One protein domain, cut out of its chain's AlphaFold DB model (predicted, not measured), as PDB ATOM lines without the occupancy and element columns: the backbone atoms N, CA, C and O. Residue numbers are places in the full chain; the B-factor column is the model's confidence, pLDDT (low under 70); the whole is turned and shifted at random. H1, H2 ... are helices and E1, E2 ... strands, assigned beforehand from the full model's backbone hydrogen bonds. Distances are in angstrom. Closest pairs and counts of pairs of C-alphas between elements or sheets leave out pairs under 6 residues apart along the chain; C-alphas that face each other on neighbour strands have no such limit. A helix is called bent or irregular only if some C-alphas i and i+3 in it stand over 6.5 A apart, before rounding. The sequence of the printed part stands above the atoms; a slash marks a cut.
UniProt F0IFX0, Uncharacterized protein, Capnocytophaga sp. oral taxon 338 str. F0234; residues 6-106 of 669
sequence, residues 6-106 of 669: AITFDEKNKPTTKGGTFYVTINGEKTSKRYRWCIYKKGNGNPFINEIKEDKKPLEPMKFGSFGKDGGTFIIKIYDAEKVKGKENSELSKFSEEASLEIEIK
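What this domain is: This is residues 6 to 106 of the 669 residues of an uncharacterized protein of Capnocytophaga sp. oral taxon 338 str. F0234 (UniProt F0IFX0). You are looking at a small sandwich: the twisted sheet E3-E5-E6 is partly face to face with the smaller sheet E1-E2-E4, their strands crossed at 32 degrees. A long loop, residues 42 to 61, runs round the outside from E3 to E4, and short helix H1 only grazes the twisted sheet. The printed part has 101 residues, with strands E1 to E5, then H1, then E6; both sheets are antiparallel, in the orders given. The class is mostly strand, though under half of the residues are in named elements. The whole is compact, with a radius of gyration of the C-alphas of 13.2 A and spans of 35 by 31 by 23 A.

Where its parts are: Find C-alpha 72 at (-5.402, 31.156, 285.524); from there E5, residues 72 to 80, runs 26.8 A. Beside it are E3, residues 35 to 41, 19.9 A, and E6, residues 99 to 105, 19.3 A, ending at (-5.123, 27.542, 281.785). E1, residues 6 to 9, begins at (-21.465, 27.048, 271.849); E2 is residues 20 to 26, 20.2 A, and E4 residues 62 to 64. H1 is residues 89 to 94, irregular, but only just: C-alphas 90 and 93 are 6.7 A apart.

How they stand to each other: Inner strand E5 pairs with E3, N 38 to O 77 at 2.8 A, and with E6, N 74 to O 103 at 2.8 A. In the other sheet, E2 forms a hairpin with E1, N 8 to O 23 at 2.8 A, and pairs with E4, N 22 to O 62 at 2.8 A. The closest C-alphas of E1 and E6, Ala 6 and Ala 99, are 5.5 A apart. H1 has 0 of 2 O i to N i+4 pairs within hydrogen-bond range and 2 of 3 O i to N i+3.

The domain as a whole: The C-alphas farthest apart, Lys 12 and Gly 86, are 35.5 A apart. The printed part has no cut; the link E3 to E4 is long. Confidence is under 70 at residues 32, 43 to 60 and 89 to 90.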
ATOM      1  N   ALA A   6     -22.542  27.368 270.919       85.56
ATOM      2  CA  ALA A   6     -21.465  27.048 271.849       85.56
ATOM      3  C   ALA A   6     -20.108  27.517 271.320       85.56
ATOM      4  O   ALA A   6     -19.877  27.557 270.112       85.56
ATOM      5  N   ILE A   7     -19.199  27.831 272.242       85.88
ATOM      6  CA  ILE A   7     -17.784  28.055 271.946       85.88
ATOM      7  C   ILE A   7     -17.051  26.737 272.188       85.88
ATOM      8  O   ILE A   7     -17.203  26.123 273.242       85.88
ATOM      9  N   THR A   8     -16.241  26.312 271.227       84.56
ATOM     10  CA  THR A   8     -15.460  25.074 271.301       84.56
ATOM     11  C   THR A   8     -14.008  25.323 270.902       84.56
ATOM     12  O   THR A   8     -13.670  26.341 270.295       84.56
ATOM     13  N   PHE A   9     -13.126  24.393 271.247       85.62
ATOM     14  CA  PHE A   9     -11.744  24.342 270.780       85.62
ATOM     15  C   PHE A   9     -11.402  22.897 270.412       85.62
ATOM     16  O   PHE A   9     -12.093  21.963 270.813       85.62
ATOM     17  N   ASP A  10     -10.354  22.711 269.615       80.81
ATOM     18  CA  ASP A  10      -9.879  21.372 269.268       80.81
ATOM     19  C   ASP A  10      -9.184  20.740 270.483       80.81
ATOM     20  O   ASP A  10      -8.168  21.246 270.957       80.81
ATOM     21  N   GLU A  11      -9.714  19.618 270.969       76.19
ATOM     22  CA  GLU A  11      -9.149  18.853 272.085       76.19
ATOM     23  C   GLU A  11      -7.696  18.411 271.834       76.19
ATOM     24  O   GLU A  11      -6.939  18.249 272.793       76.19
ATOM     25  N   LYS A  12      -7.268  18.257 270.570       75.38
ATOM     26  CA  LYS A  12      -5.865  17.955 270.224       75.38
ATOM     27  C   LYS A  12      -4.944  19.170 270.356       75.38
ATOM     28  O   LYS A  12      -3.738  19.001 270.508       75.38
ATOM     29  N   ASN A  13      -5.503  20.379 270.331       74.31
ATOM     30  CA  ASN A  13      -4.795  21.655 270.398       74.31
ATOM     31  C   ASN A  13      -5.353  22.513 271.542       74.31
ATOM     32  O   ASN A  13      -5.836  23.630 271.327       74.31
ATOM     33  N   LYS A  14      -5.310  21.972 272.769       82.69
ATOM     34  CA  LYS A  14      -5.838  22.659 273.953       82.69
ATOM     35  C   LYS A  14      -5.163  24.021 274.154       82.69
ATOM     36  O   LYS A  14      -3.946  24.123 273.990       82.69
ATOM     37  N   PRO A  15      -5.923  25.055 274.546       84.06
ATOM     38  CA  PRO A  15      -5.366  26.350 274.917       84.06
ATOM     39  C   PRO A  15      -4.282  26.233 276.003       84.06
ATOM     40  O   PRO A  15      -4.432  25.481 276.964       84.06
ATOM     41  N   THR A  16      -3.201  27.002 275.860       86.06
ATOM     42  CA  THR A  16      -2.068  27.054 276.805       86.06
ATOM     43  C   THR A  16      -1.758  28.495 277.208       86.06
ATOM     44  O   THR A  16      -2.327  29.442 276.665       86.06
ATOM     45  N   THR A  17      -0.790  28.692 278.106       83.56
ATOM     46  CA  THR A  17      -0.241  30.018 278.451       83.56
ATOM     47  C   THR A  17       0.234  30.812 277.227       83.56
ATOM     48  O   THR A  17       0.218  32.041 277.257       83.56
ATOM     49  N   LYS A  18       0.617  30.145 276.129       81.88
ATOM     50  CA  LYS A  18       1.078  30.778 274.881       81.88
ATOM     51  C   LYS A  18      -0.053  31.192 273.933       81.88
ATOM     52  O   LYS A  18       0.206  31.965 273.013       81.88
ATOM     53  N   GLY A  19      -1.279  30.713 274.150       83.62
ATOM     54  CA  GLY A  19      -2.439  31.022 273.310       83.62
ATOM     55  C   GLY A  19      -3.351  29.828 273.052       83.62
ATOM     56  O   GLY A  19      -3.103  28.712 273.513       83.62
ATOM     57  N   GLY A  20      -4.427  30.073 272.305       83.88
ATOM     58  CA  GLY A  20      -5.454  29.078 272.003       83.88
ATOM     59  C   GLY A  20      -6.300  29.457 270.791       83.88
ATOM     60  O   GLY A  20      -6.393  30.630 270.423       83.88
ATOM     61  N   THR A  21      -6.899  28.447 270.164       85.88
ATOM     62  CA  THR A  21      -7.702  28.585 268.942       85.88
ATOM     63  C   THR A  21      -9.126  28.094 269.201       85.88
ATOM     64  O   THR A  21      -9.304  26.951 269.616       85.88
ATOM     65  N   PHE A  22     -10.128  28.936 268.942       84.31
ATOM     66  CA  PHE A  22     -11.530  28.691 269.294       84.31
ATOM     67  C   PHE A  22     -12.465  28.838 268.087       84.31
ATOM     68  O   PHE A  22     -12.176  29.574 267.142       84.31
ATOM     69  N   TYR A  23     -13.604  28.150 268.142       83.88
ATOM     70  CA  TYR A  23     -14.645  28.125 267.115       83.88
ATOM     71  C   TYR A  23     -16.020  28.334 267.750       83.88
ATOM     72  O   TYR A  23     -16.231  27.957 268.903       83.88
ATOM     73  N   VAL A  24     -16.967  28.884 266.989       81.25
ATOM     74  CA  VAL A  24     -18.388  28.842 267.358       81.25
ATOM     75  C   VAL A  24     -19.053  27.695 266.613       81.25
ATOM     76  O   VAL A  24     -18.825  27.502 265.416       81.25
ATOM     77  N   THR A  25     -19.893  26.948 267.317       82.00
ATOM     78  CA  THR A  25     -20.738  25.903 266.742       82.00
ATOM     79  C   THR A  25     -22.201  26.187 267.027       82.00
ATOM     80  O   THR A  25     -22.529  26.618 268.131       82.00
ATOM     81  N   ILE A  26     -23.073  25.896 266.066       82.12
ATOM     82  CA  ILE A  26     -24.526  25.874 266.241       82.12
ATOM     83  C   ILE A  26     -24.964  24.422 266.101       82.12
ATOM     84  O   ILE A  26     -24.657  23.782 265.100       82.12
ATOM     85  N   ASN A  27     -25.619  23.877 267.126       83.81
ATOM     86  CA  ASN A  27     -26.056  22.475 267.161       83.81
ATOM     87  C   ASN A  27     -24.917  21.461 266.891       83.81
ATOM     88  O   ASN A  27     -25.160  20.360 266.413       83.81
ATOM     89  N   GLY A  28     -23.672  21.827 267.223       77.19
ATOM     90  CA  GLY A  28     -22.479  20.990 267.037       77.19
ATOM     91  C   GLY A  28     -21.737  21.191 265.710       77.19
ATOM     92  O   GLY A  28     -20.606  20.727 265.586       77.19
ATOM     93  N   GLU A  29     -22.297  21.939 264.757       79.62
ATOM     94  CA  GLU A  29     -21.648  22.244 263.479       79.62
ATOM     95  C   GLU A  29     -21.020  23.641 263.484       79.62
ATOM     96  O   GLU A  29     -21.565  24.582 264.065       79.62
ATOM     97  N   LYS A  30     -19.851  23.800 262.849       79.00
ATOM     98  CA  LYS A  30     -19.172  25.103 262.759       79.00
ATOM     99  C   LYS A  30     -20.042  26.086 261.986       79.00
ATOM    100  O   LYS A  30     -20.454  25.804 260.866       79.00
ATOM    101  N   THR A  31     -20.274  27.254 262.571       75.56
ATOM    102  CA  THR A  31     -21.098  28.286 261.940       75.56
ATOM    103  C   THR A  31     -20.261  29.308 261.187       75.56
ATOM    104  O   THR A  31     -19.142  29.630 261.583       75.56
ATOM    105  N   SER A  32     -20.845  29.837 260.113       68.81
ATOM    106  CA  SER A  32     -20.340  30.972 259.346       68.81
ATOM    107  C   SER A  32     -20.814  32.332 259.890       68.81
ATOM    108  O   SER A  32     -20.574  33.377 259.284       68.81
ATOM    109  N   LYS A  33     -21.564  32.349 260.996       73.75
ATOM    110  CA  LYS A  33     -22.092  33.586 261.579       73.75
ATOM    111  C   LYS A  33     -20.972  34.390 262.251       73.75
ATOM    112  O   LYS A  33     -20.080  33.833 262.887       73.75
ATOM    113  N   ARG A  34     -21.018  35.719 262.107       75.25
ATOM    114  CA  ARG A  34     -20.046  36.634 262.723       75.25
ATOM    115  C   ARG A  34     -20.430  36.928 264.169       75.25
ATOM    116  O   ARG A  34     -21.585  37.236 264.459       75.25
ATOM    117  N   TYR A  35     -19.436  36.904 265.050       79.19
ATOM    118  CA  TYR A  35     -19.599  37.218 266.465       79.19
ATOM    119  C   TYR A  35     -18.506  38.166 266.944       79.19
ATOM    120  O   TYR A  35     -17.367  38.111 266.472       79.19
ATOM    121  N   ARG A  36     -18.838  38.998 267.930       77.62
ATOM    122  CA  ARG A  36     -17.861  39.770 268.698       77.62
ATOM    123  C   ARG A  36     -17.382  38.932 269.878       77.62
ATOM    124  O   ARG A  36     -18.196  38.512 270.693       77.62
ATOM    125  N   TRP A  37     -16.075  38.705 269.966       81.44
ATOM    126  CA  TRP A  37     -15.457  37.881 271.005       81.44
ATOM    127  C   TRP A  37     -14.864  38.737 272.119       81.44
ATOM    128  O   TRP A  37     -14.233  39.760 271.856       81.44
ATOM    129  N   CYS A  38     -15.020  38.298 273.362       75.19
ATOM    130  CA  CYS A  38     -14.446  38.946 274.535       75.19
ATOM    131  C   CYS A  38     -13.836  37.913 275.476       75.19
ATOM    132  O   CYS A  38     -14.379  36.819 275.628       75.19
ATOM    133  N   ILE A  39     -12.724  38.268 276.120       78.88
ATOM    134  CA  ILE A  39     -12.018  37.389 277.051       78.88
ATOM    135  C   ILE A  39     -11.639  38.121 278.338       78.88
ATOM    136  O   ILE A  39     -11.178  39.263 278.318       78.88
ATOM    137  N   TYR A  40     -11.845  37.455 279.472       77.62
ATOM    138  CA  TYR A  40     -11.673  38.036 280.802       77.62
ATOM    139  C   TYR A  40     -10.912  37.061 281.697       77.62
ATOM    140  O   TYR A  40     -11.212  35.868 281.698       77.62
ATOM    141  N   LYS A  41      -9.955  37.560 282.488       80.38
ATOM    142  CA  LYS A  41      -9.284  36.774 283.534       80.38
ATOM    143  C   LYS A  41     -10.042  36.931 284.852       80.38
ATOM    144  O   LYS A  41     -10.213  38.051 285.333       80.38
ATOM    145  N   LYS A  42     -10.480  35.824 285.454       75.44
ATOM    146  CA  LYS A  42     -11.235  35.822 286.720       75.44
ATOM    147  C   LYS A  42     -10.356  36.415 287.838       75.44
ATOM    148  O   LYS A  42      -9.254  35.927 288.068       75.44
ATOM    149  N   GLY A  43     -10.810  37.497 288.483       67.19
ATOM    150  CA  GLY A  43     -10.091  38.195 289.568       67.19
ATOM    151  C   GLY A  43      -9.550  39.595 289.234       67.19
ATOM    152  O   GLY A  43      -9.367  40.387 290.149       67.19
ATOM    153  N   ASN A  44      -9.381  39.947 287.952       57.03
ATOM    154  CA  ASN A  44      -9.128  41.328 287.520       57.03
ATOM    155  C   ASN A  44     -10.366  41.829 286.768       57.03
ATOM    156  O   ASN A  44     -10.691  41.319 285.702       57.03
ATOM    157  N   GLY A  45     -11.070  42.816 287.324       50.19
ATOM    158  CA  GLY A  45     -12.382  43.280 286.844       50.19
ATOM    159  C   GLY A  45     -12.427  43.933 285.454       50.19
ATOM    160  O   GLY A  45     -13.501  44.369 285.055       50.19
ATOM    161  N   ASN A  46     -11.316  43.984 284.708       53.22
ATOM    162  CA  ASN A  46     -11.266  44.557 283.361       53.22
ATOM    163  C   ASN A  46     -10.886  43.492 282.310       53.22
ATOM    164  O   ASN A  46      -9.890  42.789 282.501       53.22
ATOM    165  N   PRO A  47     -11.627  43.376 281.188       54.97
ATOM    166  CA  PRO A  47     -11.225  42.534 280.060       54.97
ATOM    167  C   PRO A  47      -9.855  42.931 279.505       54.97
ATOM    168  O   PRO A  47      -9.589  44.112 279.285       54.97
ATOM    169  N   PHE A  48      -9.019  41.941 279.184       56.53
ATOM    170  CA  PHE A  48      -7.910  42.142 278.253       56.53
ATOM    171  C   PHE A  48      -8.487  42.051 276.841       56.53
ATOM    172  O   PHE A  48      -8.957  40.993 276.426       56.53
ATOM    173  N   ILE A  49      -8.495  43.165 276.115       53.16
ATOM    174  CA  ILE A  49      -9.088  43.252 274.779       53.16
ATOM    175  C   ILE A  49      -7.977  43.416 273.763       53.16
ATOM    176  O   ILE A  49      -7.176  44.332 273.885       53.16
ATOM    177  N   ASN A  50      -7.970  42.540 272.767       49.34
ATOM    178  CA  ASN A  50      -7.470  42.757 271.410       49.34
ATOM    179  C   ASN A  50      -8.122  41.643 270.574       49.34
ATOM    180  O   ASN A  50      -8.127  40.496 271.006       49.34
ATOM    181  N   GLU A  51      -8.722  41.834 269.408       43.34
ATOM    182  CA  GLU A  51      -8.850  42.951 268.477       43.34
ATOM    183  C   GLU A  51      -9.980  42.504 267.518       43.34
ATOM    184  O   GLU A  51     -10.025  41.329 267.136       43.34
ATOM    185  N   ILE A  52     -10.923  43.380 267.157       44.53
ATOM    186  CA  ILE A  52     -11.865  43.090 266.066       44.53
ATOM    187  C   ILE A  52     -11.103  43.290 264.757       44.53
ATOM    188  O   ILE A  52     -10.624  44.388 264.489       44.53
ATOM    189  N   LYS A  53     -11.034  42.255 263.918       43.19
ATOM    190  CA  LYS A  53     -10.769  42.428 262.487       43.19
ATOM    191  C   LYS A  53     -12.093  42.231 261.774       43.19
ATOM    192  O   LYS A  53     -12.547  41.099 261.639       43.19
ATOM    193  N   GLU A  54     -12.724  43.330 261.370       46.06
ATOM    194  CA  GLU A  54     -14.032  43.320 260.698       46.06
ATOM    195  C   GLU A  54     -14.029  42.567 259.349       46.06
ATOM    196  O   GLU A  54     -15.099  42.239 258.838       46.06
ATOM    197  N   ASP A  55     -12.859  42.157 258.839       42.34
ATOM    198  CA  ASP A  55     -12.704  41.631 257.475       42.34
ATOM    199  C   ASP A  55     -12.074  40.234 257.356       42.34
ATOM    200  O   ASP A  55     -11.358  39.951 256.393       42.34
ATOM    201  N   LYS A  56     -12.335  39.306 258.288       42.44
ATOM    202  CA  LYS A  56     -11.950  37.898 258.070       42.44
ATOM    203  C   LYS A  56     -13.139  36.966 257.893       42.44
ATOM    204  O   LYS A  56     -14.133  37.025 258.611       42.44
ATOM    205  N   LYS A  57     -13.017  36.141 256.850       46.94
ATOM    206  CA  LYS A  57     -14.038  35.244 256.311       46.94
ATOM    207  C   LYS A  57     -14.640  34.332 257.391       46.94
ATOM    208  O   LYS A  57     -13.946  33.922 258.318       46.94
ATOM    209  N   PRO A  58     -15.913  33.948 257.220       49.50
ATOM    210  CA  PRO A  58     -16.790  33.440 258.277       49.50
ATOM    211  C   PRO A  58     -16.425  32.079 258.903       49.50
ATOM    212  O   PRO A  58     -17.123  31.620 259.793       49.50
ATOM    213  N   LEU A  59     -15.346  31.429 258.470       51.75
ATOM    214  CA  LEU A  59     -14.916  30.109 258.951       51.75
ATOM    215  C   LEU A  59     -13.562  30.137 259.673       51.75
ATOM    216  O   LEU A  59     -13.065  29.083 260.076       51.75
ATOM    217  N   GLU A  60     -12.938  31.309 259.817       61.12
ATOM    218  CA  GLU A  60     -11.634  31.377 260.466       61.12
ATOM    219  C   GLU A  60     -11.756  31.201 261.990       61.12
ATOM    220  O   GLU A  60     -12.551  31.889 262.634       61.12
ATOM    221  N   PRO A  61     -10.965  30.296 262.592       70.56
ATOM    222  CA  PRO A  61     -10.890  30.199 264.037       70.56
ATOM    223  C   PRO A  61     -10.444  31.516 264.675       70.56
ATOM    224  O   PRO A  61      -9.498  32.153 264.202       70.56
ATOM    225  N   MET A  62     -11.023  31.847 265.827       77.56
ATOM    226  CA  MET A  62     -10.536  32.951 266.644       77.56
ATOM    227  C   MET A  62      -9.276  32.516 267.395       77.56
ATOM    228  O   MET A  62      -9.295  31.541 268.151       77.56
ATOM    229  N   LYS A  63      -8.168  33.234 267.185       78.56
ATOM    230  CA  LYS A  63      -6.885  32.971 267.848       78.56
ATOM    231  C   LYS A  63      -6.636  34.017 268.922       78.56
ATOM    232  O   LYS A  63      -6.414  35.182 268.604       78.56
ATOM    233  N   PHE A  64      -6.612  33.586 270.177       76.38
ATOM    234  CA  PHE A  64      -6.129  34.420 271.270       76.38
ATOM    235  C   PHE A  64      -4.625  34.207 271.446       76.38
ATOM    236  O   PHE A  64      -4.141  33.071 271.414       76.38
ATOM    237  N   GLY A  65      -3.895  35.316 271.600       71.56
ATOM    238  CA  GLY A  65      -2.466  35.311 271.912       71.56
ATOM    239  C   GLY A  65      -2.181  34.820 273.336       71.56
ATOM    240  O   GLY A  65      -2.995  34.141 273.952       71.56
ATOM    241  N   SER A  66      -1.013  35.175 273.869       79.12
ATOM    242  CA  SER A  66      -0.568  34.729 275.196       79.12
ATOM    243  C   SER A  66      -1.586  35.025 276.308       79.12
ATOM    244  O   SER A  66      -2.019  36.164 276.478       79.12
ATOM    245  N   PHE A  67      -1.898  34.002 277.108       78.06
ATOM    246  CA  PHE A  67      -2.735  34.077 278.313       78.06
ATOM    247  C   PHE A  67      -1.938  34.495 279.567       78.06
ATOM    248  O   PHE A  67      -2.468  34.533 280.677       78.06
ATOM    249  N   GLY A  68      -0.655  34.834 279.406       71.25
ATOM    250  CA  GLY A  68       0.243  35.188 280.503       71.25
ATOM    251  C   GLY A  68       0.909  33.968 281.149       71.25
ATOM    252  O   GLY A  68       0.374  32.861 281.158       71.25
ATOM    253  N   LYS A  69       2.117  34.176 281.687       73.69
ATOM    254  CA  LYS A  69       3.004  33.096 282.164       73.69
ATOM    255  C   LYS A  69       2.466  32.333 283.377       73.69
ATOM    256  O   LYS A  69       2.789  31.163 283.539       73.69
ATOM    257  N   ASP A  70       1.642  32.974 284.200       76.81
ATOM    258  CA  ASP A  70       1.123  32.385 285.441       76.81
ATOM    259  C   ASP A  70      -0.156  31.558 285.244       76.81
ATOM    260  O   ASP A  70      -0.649  30.963 286.198       76.81
ATOM    261  N   GLY A  71      -0.705  31.517 284.024       79.31
ATOM    262  CA  GLY A  71      -1.997  30.886 283.761       79.31
ATOM    263  C   GLY A  71      -3.150  31.544 284.534       79.31
ATOM    264  O   GLY A  71      -3.109  32.735 284.877       79.31
ATOM    265  N   GLY A  72      -4.206  30.767 284.776       83.50
ATOM    266  CA  GLY A  72      -5.402  31.156 285.524       83.50
ATOM    267  C   GLY A  72      -6.707  30.767 284.826       83.50
ATOM    268  O   GLY A  72      -6.708  30.175 283.747       83.50
ATOM    269  N   THR A  73      -7.829  31.123 285.448       85.19
ATOM    270  CA  THR A  73      -9.170  30.906 284.892       85.19
ATOM    271  C   THR A  73      -9.577  32.070 283.994       85.19
ATOM    272  O   THR A  73      -9.542  33.234 284.413       85.19
ATOM    273  N   PHE A  74      -9.997  31.758 282.769       84.75
ATOM    274  CA  PHE A  74     -10.457  32.724 281.779       84.75
ATOM    275  C   PHE A  74     -11.882  32.418 281.346       84.75
ATOM    276  O   PHE A  74     -12.263  31.262 281.206       84.75
ATOM    277  N   ILE A  75     -12.659  33.467 281.099       85.25
ATOM    278  CA  ILE A  75     -14.016  33.369 280.569       85.25
ATOM    279  C   ILE A  75     -14.015  34.009 279.188       85.25
ATOM    280  O   ILE A  75     -13.618  35.165 279.044       85.25
ATOM    281  N   ILE A  76     -14.459  33.260 278.183       85.25
ATOM    282  CA  ILE A  76     -14.659  33.733 276.815       85.25
ATOM    283  C   ILE A  76     -16.158  33.906 276.599       85.25
ATOM    284  O   ILE A  76     -16.932  32.997 276.887       85.25
ATOM    285  N   LYS A  77     -16.567  35.064 276.084       84.31
ATOM    286  CA  LYS A  77     -17.954  35.364 275.715       84.31
ATOM    287  C   LYS A  77     -18.037  35.765 274.252       84.31
ATOM    288  O   LYS A  77     -17.116  36.404 273.736       84.31
ATOM    289  N   ILE A  78     -19.147  35.422 273.608       84.06
ATOM    290  CA  ILE A  78     -19.470  35.892 272.261       84.06
ATOM    291  C   ILE A  78     -20.810  36.621 272.237       84.06
ATOM    292  O   ILE A  78     -21.751  36.239 272.928       84.06
ATOM    293  N   TYR A  79     -20.891  37.649 271.400       82.31
ATOM    294  CA  TYR A  79     -22.090  38.447 271.161       82.31
ATOM    295  C   TYR A  79     -22.389  38.478 269.666       82.31
ATOM    296  O   TYR A  79     -21.464  38.440 268.849       82.31
ATOM    297  N   ASP A  80     -23.663  38.560 269.292       83.88
ATOM    298  CA  ASP A  80     -24.057  38.749 267.896       83.88
ATOM    299  C   ASP A  80     -23.460  40.058 267.360       83.88
ATOM    300  O   ASP A  80     -23.715  41.132 267.911       83.88
ATOM    301  N   ALA A  81     -22.637  39.962 266.312       77.31
ATOM    302  CA  ALA A  81     -21.854  41.090 265.821       77.31
ATOM    303  C   ALA A  81     -22.716  42.267 265.339       77.31
ATOM    304  O   ALA A  81     -22.306  43.412 265.515       77.31
ATOM    305  N   GLU A  82     -23.906  42.009 264.788       79.69
ATOM    306  CA  GLU A  82     -24.807  43.072 264.330       79.69
ATOM    307  C   GLU A  82     -25.472  43.779 265.518       79.69
ATOM    308  O   GLU A  82     -25.577  45.006 265.529       79.69
ATOM    309  N   LYS A  83     -25.845  43.039 266.576       82.75
ATOM    310  CA  LYS A  83     -26.480  43.622 267.776       82.75
ATOM    311  C   LYS A  83     -25.556  44.568 268.546       82.75
ATOM    312  O   LYS A  83     -26.033  45.519 269.162       82.75
ATOM    313  N   VAL A  84     -24.249  44.303 268.539       78.44
ATOM    314  CA  VAL A  84     -23.246  45.081 269.297       78.44
ATOM    315  C   VAL A  84     -22.322  45.917 268.405       78.44
ATOM    316  O   VAL A  84     -21.249  46.362 268.835       78.44
ATOM    317  N   LYS A  85     -22.724  46.136 267.150       81.44
ATOM    318  CA  LYS A  85     -21.975  46.936 266.180       81.44
ATOM    319  C   LYS A  85     -21.816  48.377 266.669       81.44
ATOM    320  O   LYS A  85     -22.764  48.991 267.154       81.44
ATOM    321  N   GLY A  86     -20.596  48.909 266.582       74.69
ATOM    322  CA  GLY A  86     -20.273  50.275 267.018       74.69
ATOM    323  C   GLY A  86     -20.317  50.521 268.533       74.69
ATOM    324  O   GLY A  86     -20.153  51.662 268.952       74.69
ATOM    325  N   LYS A  87     -20.531  49.491 269.366       80.06
ATOM    326  CA  LYS A  87     -20.542  49.623 270.832       80.06
ATOM    327  C   LYS A  87     -19.149  49.507 271.440       80.06
ATOM    328  O   LYS A  87     -18.310  48.726 270.963       80.06
ATOM    329  N   GLU A  88     -18.926  50.266 272.510       74.50
ATOM    330  CA  GLU A  88     -17.708  50.180 273.310       74.50
ATOM    331  C   GLU A  88     -17.696  48.916 274.173       74.50
ATOM    332  O   GLU A  88     -18.728  48.348 274.530       74.50
ATOM    333  N   ASN A  89     -16.500  48.465 274.541       69.94
ATOM    334  CA  ASN A  89     -16.338  47.200 275.253       69.94
ATOM    335  C   ASN A  89     -16.900  47.217 276.683       69.94
ATOM    336  O   ASN A  89     -17.345  46.183 277.177       69.94
ATOM    337  N   SER A  90     -16.891  48.380 277.336       69.69
ATOM    338  CA  SER A  90     -17.496  48.610 278.654       69.69
ATOM    339  C   SER A  90     -19.020  48.429 278.638       69.69
ATOM    340  O   SER A  90     -19.612  48.097 279.664       69.69
ATOM    341  N   GLU A  91     -19.658  48.602 277.476       75.00
ATOM    342  CA  GLU A  91     -21.109  48.525 277.303       75.00
ATOM    343  C   GLU A  91     -21.608  47.115 276.975       75.00
ATOM    344  O   GLU A  91     -22.796  46.842 277.127       75.00
ATOM    345  N   LEU A  92     -20.719  46.204 276.563       73.56
ATOM    346  CA  LEU A  92     -21.083  44.840 276.154       73.56
ATOM    347  C   LEU A  92     -21.697  44.015 277.289       73.56
ATOM    348  O   LEU A  92     -22.488  43.115 277.032       73.56
ATOM    349  N   SER A  93     -21.395  44.353 278.545       71.56
ATOM    350  CA  SER A  93     -22.014  43.741 279.728       71.56
ATOM    351  C   SER A  93     -23.528  43.977 279.825       71.56
ATOM    352  O   SER A  93     -24.199  43.267 280.568       71.56
ATOM    353  N   LYS A  94     -24.073  44.950 279.078       79.62
ATOM    354  CA  LYS A  94     -25.512  45.263 279.017       79.62
ATOM    355  C   LYS A  94     -26.268  44.433 277.971       79.62
ATOM    356  O   LYS A  94     -27.490  44.534 277.896       79.62
ATOM    357  N   PHE A  95     -25.565  43.652 277.151       82.25
ATOM    358  CA  PHE A  95     -26.146  42.804 276.112       82.25
ATOM    359  C   PHE A  95     -26.096  41.339 276.538       82.25
ATOM    360  O   PHE A  95     -25.170  40.922 277.230       82.25
ATOM    361  N   SER A  96     -27.070  40.546 276.097       81.19
ATOM    362  CA  SER A  96     -27.046  39.097 276.303       81.19
ATOM    363  C   SER A  96     -25.948  38.454 275.455       81.19
ATOM    364  O   SER A  96     -25.907  38.656 274.238       81.19
ATOM    365  N   GLU A  97     -25.068  37.675 276.082       84.00
ATOM    366  CA  GLU A  97     -24.147  36.797 275.361       84.00
ATOM    367  C   GLU A  97     -24.891  35.689 274.601       84.00
ATOM    368  O   GLU A  97     -25.881  35.135 275.074       84.00
ATOM    369  N   GLU A  98     -24.381  35.335 273.422       85.06
ATOM    370  CA  GLU A  98     -24.886  34.215 272.618       85.06
ATOM    371  C   GLU A  98     -24.311  32.877 273.119       85.06
ATOM    372  O   GLU A  98     -24.959  31.840 273.022       85.06
ATOM    373  N   ALA A  99     -23.097  32.897 273.682       86.19
ATOM    374  CA  ALA A  99     -22.502  31.779 274.413       86.19
ATOM    375  C   ALA A  99     -21.355  32.255 275.321       86.19
ATOM    376  O   ALA A  99     -20.728  33.292 275.072       86.19
ATOM    377  N   SER A 100     -21.039  31.455 276.343       85.88
ATOM    378  CA  SER A 100     -19.848  31.636 277.176       85.88
ATOM    379  C   SER A 100     -19.125  30.313 277.429       85.88
ATOM    380  O   SER A 100     -19.740  29.246 277.429       85.88
ATOM    381  N   LEU A 101     -17.809  30.390 277.616       88.00
ATOM    382  CA  LEU A 101     -16.945  29.260 277.935       88.00
ATOM    383  C   LEU A 101     -15.931  29.680 279.000       88.00
ATOM    384  O   LEU A 101     -15.133  30.589 278.774       88.00
ATOM    385  N   GLU A 102     -15.947  29.004 280.146       88.25
ATOM    386  CA  GLU A 102     -14.902  29.119 281.165       88.25
ATOM    387  C   GLU A 102     -13.823  28.059 280.898       88.25
ATOM    388  O   GLU A 102     -14.128  26.879 280.733       88.25
ATOM    389  N   ILE A 103     -12.563  28.488 280.826       86.56
ATOM    390  CA  ILE A 103     -11.398  27.624 280.640       86.56
ATOM    391  C   ILE A 103     -10.378  27.863 281.747       86.56
ATOM    392  O   ILE A 103     -10.121  28.995 282.160       86.56
ATOM    393  N   GLU A 104      -9.746  26.786 282.195       85.44
ATOM    394  CA  GLU A 104      -8.635  26.846 283.135       85.44
ATOM    395  C   GLU A 104      -7.319  26.613 282.389       85.44
ATOM    396  O   GLU A 104      -7.069  25.532 281.852       85.44
ATOM    397  N   ILE A 105      -6.470  27.642 282.344       85.12
ATOM    398  CA  ILE A 105      -5.123  27.542 281.785       85.12
ATOM    399  C   ILE A 105      -4.167  27.249 282.932       85.12
ATOM    400  O   ILE A 105      -3.851  28.128 283.738       85.12
ATOM    401  N   LYS A 106      -3.676  26.012 282.992       79.94
ATOM    402  CA  LYS A 106      -2.610  25.657 283.927       79.94
ATOM    403  C   LYS A 106      -1.339  26.413 283.550       79.94
ATOM    404  O   LYS A 106      -1.013  26.534 282.367       79.94
TER     405      LYS A 106